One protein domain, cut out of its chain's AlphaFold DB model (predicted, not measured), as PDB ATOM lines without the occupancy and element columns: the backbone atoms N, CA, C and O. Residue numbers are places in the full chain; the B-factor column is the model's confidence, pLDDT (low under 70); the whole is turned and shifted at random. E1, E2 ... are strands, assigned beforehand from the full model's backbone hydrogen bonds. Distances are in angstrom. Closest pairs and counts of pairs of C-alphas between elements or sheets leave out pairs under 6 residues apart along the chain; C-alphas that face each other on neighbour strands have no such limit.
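AT A GLANCE: This is residues 306 to 314 and 328 to 366 of the 366 residues of an uncharacterized protein of Liparis tanakae (Tanaka's snailfish) (UniProt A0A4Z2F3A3). There is little regular structure here: a small two-stranded hairpin, E1 and E2, with a long unnamed stretch, residues 345 to 366, that turns back near Thr 349 and then runs the length of the printed part. The printed part has 48 residues, with no named helix and two named strands, E1 then E2, in one antiparallel sheet. The class is all strand, though the named elements hold only 9 residues. The whole is a loose rod, radius of gyration of the C-alphas 13.3 A, spanning 45 by 21 by 14 A.

HOW THE PARTS SIT: E1, residues 332 to 336, and E2, residues 341 to 344, are antiparallel neighbours at 152 degrees, a hairpin with a tight link of 4 residues. C-alphas 333 and 343 face each other at 4.6 A. N 332 and O 344, and N 342 and O 335, are within hydrogen-bond range, each pair at 2.8 A.

IN THESE COORDINATES: E1 measures 10.9 A from C-alpha 332 at (23.431, 11.584, 35.259). E2 measures 10.0 A and ends at C-alpha 344, (20.048, 15.538, 35.567).

THE WHOLE: The C-alphas farthest apart, of Thr 349 and Leu 366, are 45.7 A apart. Residues 315 to 327 are not printed; C-alphas 314 and 328 are 11.7 A apart across the cut. Mean pLDDT of the printed part is 71.5, with 15 residues under 70, among them 306 to 314.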
ATOM      1  N   LEU A 306      19.457  -0.118  36.431       33.84
ATOM      2  CA  LEU A 306      19.013   0.934  35.512       33.84
ATOM      3  C   LEU A 306      19.855   0.902  34.230       33.84
ATOM      4  O   LEU A 306      21.075   1.052  34.281       33.84
ATOM      5  N   THR A 307      19.224   0.714  33.069       32.16
ATOM      6  CA  THR A 307      19.957   0.612  31.800       32.16
ATOM      7  C   THR A 307      19.443   1.622  30.773       32.16
ATOM      8  O   THR A 307      18.267   1.612  30.444       32.16
ATOM      9  N   PHE A 308      20.374   2.477  30.326       31.17
ATOM     10  CA  PHE A 308      20.370   3.490  29.255       31.17
ATOM     11  C   PHE A 308      19.054   4.185  28.876       31.17
ATOM     12  O   PHE A 308      18.154   3.612  28.276       31.17
ATOM     13  N   PHE A 309      19.059   5.498  29.082       40.16
ATOM     14  CA  PHE A 309      18.050   6.427  28.602       40.16
ATOM     15  C   PHE A 309      18.322   6.800  27.141       40.16
ATOM     16  O   PHE A 309      19.416   7.273  26.816       40.16
ATOM     17  N   SER A 310      17.331   6.601  26.276       36.34
ATOM     18  CA  SER A 310      17.313   7.172  24.931       36.34
ATOM     19  C   SER A 310      16.532   8.477  24.976       36.34
ATOM     20  O   SER A 310      15.555   8.588  25.706       36.34
ATOM     21  N   MET A 311      16.969   9.476  24.222       38.09
ATOM     22  CA  MET A 311      16.285  10.758  24.146       38.09
ATOM     23  C   MET A 311      16.022  11.070  22.682       38.09
ATOM     24  O   MET A 311      16.922  10.993  21.844       38.09
ATOM     25  N   ARG A 312      14.772  11.418  22.386       44.09
ATOM     26  CA  ARG A 312      14.360  11.944  21.090       44.09
ATOM     27  C   ARG A 312      14.069  13.423  21.265       44.09
ATOM     28  O   ARG A 312      13.226  13.794  22.072       44.09
ATOM     29  N   THR A 313      14.787  14.253  20.527       42.22
ATOM     30  CA  THR A 313      14.518  15.684  20.437       42.22
ATOM     31  C   THR A 313      13.626  15.903  19.224       42.22
ATOM     32  O   THR A 313      14.044  15.658  18.095       42.22
ATOM     33  N   THR A 314      12.385  16.326  19.438       46.44
ATOM     34  CA  THR A 314      11.554  16.853  18.352       46.44
ATOM     35  C   THR A 314      11.791  18.350  18.288       46.44
ATOM     36  O   THR A 314      11.296  19.095  19.132       46.44
ATOM     37  N   PRO A 328      21.917  13.759  22.256       57.53
ATOM     38  CA  PRO A 328      21.796  14.577  23.435       57.53
ATOM     39  C   PRO A 328      22.666  14.042  24.567       57.53
ATOM     40  O   PRO A 328      23.082  12.878  24.594       57.53
ATOM     41  N   ALA A 329      22.969  14.933  25.505       71.50
ATOM     42  CA  ALA A 329      23.833  14.619  26.623       71.50
ATOM     43  C   ALA A 329      23.268  13.459  27.463       71.50
ATOM     44  O   ALA A 329      22.063  13.277  27.615       71.50
ATOM     45  N   ARG A 330      24.172  12.643  28.009       79.31
ATOM     46  CA  ARG A 330      23.807  11.479  28.819       79.31
ATOM     47  C   ARG A 330      23.246  11.933  30.169       79.31
ATOM     48  O   ARG A 330      23.881  12.739  30.851       79.31
ATOM     49  N   TRP A 331      22.111  11.361  30.573       82.00
ATOM     50  CA  TRP A 331      21.550  11.535  31.914       82.00
ATOM     51  C   TRP A 331      22.546  11.095  32.992       82.00
ATOM     52  O   TRP A 331      23.224  10.071  32.855       82.00
ATOM     53  N   LYS A 332      22.617  11.866  34.076       87.88
ATOM     54  CA  LYS A 332      23.431  11.584  35.259       87.88
ATOM     55  C   LYS A 332      22.531  11.456  36.478       87.88
ATOM     56  O   LYS A 332      21.656  12.292  36.681       87.88
ATOM     57  N   ILE A 333      22.773  10.438  37.296       90.62
ATOM     58  CA  ILE A 333      22.131  10.310  38.606       90.62
ATOM     59  C   ILE A 333      22.804  11.314  39.542       90.62
ATOM     60  O   ILE A 333      24.028  11.331  39.659       90.62
ATOM     61  N   THR A 334      22.004  12.167  40.169       89.81
ATOM     62  CA  THR A 334      22.460  13.178  41.137       89.81
ATOM     63  C   THR A 334      22.174  12.753  42.569       89.81
ATOM     64  O   THR A 334      22.984  13.008  43.457       89.81
ATOM     65  N   ARG A 335      21.077  12.020  42.777       85.69
ATOM     66  CA  ARG A 335      20.732  11.392  44.049       85.69
ATOM     67  C   ARG A 335      20.000  10.083  43.794       85.69
ATOM     68  O   ARG A 335      19.194   9.987  42.874       85.69
ATOM     69  N   ALA A 336      20.271   9.092  44.630       88.75
ATOM     70  CA  ALA A 336      19.524   7.848  44.675       88.75
ATOM     71  C   ALA A 336      18.992   7.641  46.091       88.75
ATOM     72  O   ALA A 336      19.681   7.922  47.071       88.75
ATOM     73  N   SER A 337      17.757   7.171  46.183       88.00
ATOM     74  CA  SER A 337      17.098   6.789  47.425       88.00
ATOM     75  C   SER A 337      16.325   5.491  47.207       88.00
ATOM     76  O   SER A 337      16.217   5.015  46.076       88.00
ATOM     77  N   MET A 338      15.785   4.927  48.287       82.00
ATOM     78  CA  MET A 338      14.970   3.709  48.219       82.00
ATOM     79  C   MET A 338      13.701   3.885  47.374       82.00
ATOM     80  O   MET A 338      13.221   2.915  46.798       82.00
ATOM     81  N   GLU A 339      13.175   5.108  47.290       87.44
ATOM     82  CA  GLU A 339      11.873   5.392  46.673       87.44
ATOM     83  C   GLU A 339      11.994   6.200  45.373       87.44
ATOM     84  O   GLU A 339      11.079   6.195  44.554       87.44
ATOM     85  N   ALA A 340      13.126   6.879  45.151       87.06
ATOM     86  CA  ALA A 340      13.299   7.799  44.028       87.06
ATOM     87  C   ALA A 340      14.747   7.907  43.517       87.06
ATOM     88  O   ALA A 340      15.718   7.787  44.273       87.06
ATOM     89  N   LEU A 341      14.872   8.229  42.225       88.50
ATOM     90  CA  LEU A 341      16.118   8.583  41.543       88.50
ATOM     91  C   LEU A 341      16.023  10.011  41.000       88.50
ATOM     92  O   LEU A 341      15.172  10.308  40.165       88.50
ATOM     93  N   GLU A 342      16.932  10.885  41.428       89.38
ATOM     94  CA  GLU A 342      17.061  12.236  40.884       89.38
ATOM     95  C   GLU A 342      18.036  12.217  39.700       89.38
ATOM     96  O   GLU A 342      19.228  11.916  39.852       89.38
ATOM     97  N   LEU A 343      17.542  12.559  38.510       92.00
ATOM     98  CA  LEU A 343      18.309  12.568  37.264       92.00
ATOM     99  C   LEU A 343      18.534  14.003  36.771       92.00
ATOM    100  O   LEU A 343      17.647  14.844  36.846       92.00
ATOM    101  N   CYS A 344      19.711  14.272  36.213       88.38
ATOM    102  CA  CYS A 344      20.048  15.538  35.567       88.38
ATOM    103  C   CYS A 344      20.546  15.281  34.144       88.38
ATOM    104  O   CYS A 344      21.398  14.417  33.922       88.38
ATOM    105  N   CYS A 345      20.070  16.072  33.185       88.31
ATOM    106  CA  CYS A 345      20.580  16.090  31.819       88.31
ATOM    107  C   CYS A 345      20.880  17.533  31.397       88.31
ATOM    108  O   CYS A 345      20.026  18.398  31.576       88.31
ATOM    109  N   PRO A 346      22.061  17.821  30.820       81.12
ATOM    110  CA  PRO A 346      22.294  19.096  30.153       81.12
ATOM    111  C   PRO A 346      21.286  19.272  29.012       81.12
ATOM    112  O   PRO A 346      21.231  18.432  28.113       81.12
ATOM    113  N   MET A 347      20.502  20.350  29.041       75.38
ATOM    114  CA  MET A 347      19.621  20.709  27.930       75.38
ATOM    115  C   MET A 347      20.340  21.652  26.974       75.38
ATOM    116  O   MET A 347      20.943  22.642  27.391       75.38
ATOM    117  N   ALA A 348      20.259  21.355  25.678       75.44
ATOM    118  CA  ALA A 348      20.556  22.347  24.659       75.44
ATOM    119  C   ALA A 348      19.392  23.345  24.584       75.44
ATOM    120  O   ALA A 348      18.232  22.972  24.756       75.44
ATOM    121  N   THR A 349      19.698  24.610  24.306       68.38
ATOM    122  CA  THR A 349      18.716  25.707  24.270       68.38
ATOM    123  C   THR A 349      17.629  25.540  23.204       68.38
ATOM    124  O   THR A 349      16.640  26.259  23.245       68.38
ATOM    125  N   SER A 350      17.802  24.616  22.255       74.25
ATOM    126  CA  SER A 350      16.841  24.312  21.186       74.25
ATOM    127  C   SER A 350      15.872  23.167  21.510       74.25
ATOM    128  O   SER A 350      14.956  22.912  20.733       74.25
ATOM    129  N   VAL A 351      16.042  22.462  22.635       73.19
ATOM    130  CA  VAL A 351      15.221  21.286  22.960       73.19
ATOM    131  C   VAL A 351      13.985  21.707  23.748       73.19
ATOM    132  O   VAL A 351      14.093  22.156  24.885       73.19
ATOM    133  N   GLN A 352      12.806  21.520  23.154       70.88
ATOM    134  CA  GLN A 352      11.522  21.849  23.788       70.88
ATOM    135  C   GLN A 352      10.956  20.706  24.635       70.88
ATOM    136  O   GLN A 352      10.221  20.936  25.592       70.88
ATOM    137  N   THR A 353      11.300  19.462  24.300       76.19
ATOM    138  CA  THR A 353      10.733  18.277  24.947       76.19
ATOM    139  C   THR A 353      11.804  17.222  25.157       76.19
ATOM    140  O   THR A 353      12.609  16.944  24.268       76.19
ATOM    141  N   LEU A 354      11.797  16.636  26.353       78.00
ATOM    142  CA  LEU A 354      12.624  15.499  26.727       78.00
ATOM    143  C   LEU A 354      11.714  14.313  27.020       78.00
ATOM    144  O   LEU A 354      10.848  14.398  27.888       78.00
ATOM    145  N   THR A 355      11.943  13.201  26.332       79.81
ATOM    146  CA  THR A 355      11.322  11.921  26.674       79.81
ATOM    147  C   THR A 355      12.299  11.112  27.514       79.81
ATOM    148  O   THR A 355      13.470  10.973  27.147       79.81
ATOM    149  N   LEU A 356      11.823  10.601  28.648       83.56
ATOM    150  CA  LEU A 356      12.573   9.705  29.517       83.56
ATOM    151  C   LEU A 356      11.998   8.294  29.389       83.56
ATOM    152  O   LEU A 356      10.927   8.010  29.919       83.56
ATOM    153  N   ASP A 357      12.739   7.413  28.728       81.88
ATOM    154  CA  ASP A 357      12.391   5.997  28.649       81.88
ATOM    155  C   ASP A 357      13.125   5.218  29.745       81.88
ATOM    156  O   ASP A 357      14.343   5.350  29.901       81.88
ATOM    157  N   TYR A 358      12.400   4.382  30.494       82.50
ATOM    158  CA  TYR A 358      12.987   3.471  31.477       82.50
ATOM    159  C   TYR A 358      12.749   2.013  31.075       82.50
ATOM    160  O   TYR A 358      11.667   1.639  30.625       82.50
ATOM    161  N   GLN A 359      13.763   1.165  31.265       79.56
ATOM    162  CA  GLN A 359      13.660  -0.270  31.010       79.56
ATOM    163  C   GLN A 359      13.915  -1.053  32.297       79.56
ATOM    164  O   GLN A 359      15.027  -1.056  32.830       79.56
ATOM    165  N   LYS A 360      12.892  -1.765  32.780       79.75
ATOM    166  CA  LYS A 360      13.049  -2.731  33.871       79.75
ATOM    167  C   LYS A 360      13.723  -3.986  33.318       79.75
ATOM    168  O   LYS A 360      13.119  -4.718  32.535       79.75
ATOM    169  N   ARG A 361      14.974  -4.241  33.705       70.44
ATOM    170  CA  ARG A 361      15.626  -5.530  33.444       70.44
ATOM    171  C   ARG A 361      15.318  -6.476  34.593       70.44
ATOM    172  O   ARG A 361      15.654  -6.180  35.733       70.44
ATOM    173  N   MET A 362      14.676  -7.598  34.286       67.56
ATOM    174  CA  MET A 362      14.581  -8.693  35.244       67.56
ATOM    175  C   MET A 362      15.956  -9.363  35.351       67.56
ATOM    176  O   MET A 362      16.597  -9.566  34.310       67.56
ATOM    177  N   PRO A 363      16.431  -9.694  36.563       67.56
ATOM    178  CA  PRO A 363      17.625 -10.510  36.708       67.56
ATOM    179  C   PRO A 363      17.402 -11.823  35.952       67.56
ATOM    180  O   PRO A 363      16.349 -12.451  36.070       67.56
ATOM    181  N   LYS A 364      18.371 -12.214  35.116       73.44
ATOM    182  CA  LYS A 364      18.350 -13.554  34.526       73.44
ATOM    183  C   LYS A 364      18.499 -14.533  35.685       73.44
ATOM    184  O   LYS A 364      19.456 -14.400  36.444       73.44
ATOM    185  N   ALA A 365      17.548 -15.454  35.830       67.06
ATOM    186  CA  ALA A 365      17.708 -16.581  36.737       67.06
ATOM    187  C   ALA A 365      19.020 -17.290  36.366       67.06
ATOM    188  O   ALA A 365      19.213 -17.625  35.192       67.06
ATOM    189  N   LEU A 366      19.938 -17.367  37.331       59.38
ATOM    190  CA  LEU A 366      21.234 -18.028  37.193       59.38
ATOM    191  C   LEU A 366      21.085 -19.540  37.310       59.38
ATOM    192  O   LEU A 366      20.247 -19.975  38.134       59.38
TER     193      LEU A 366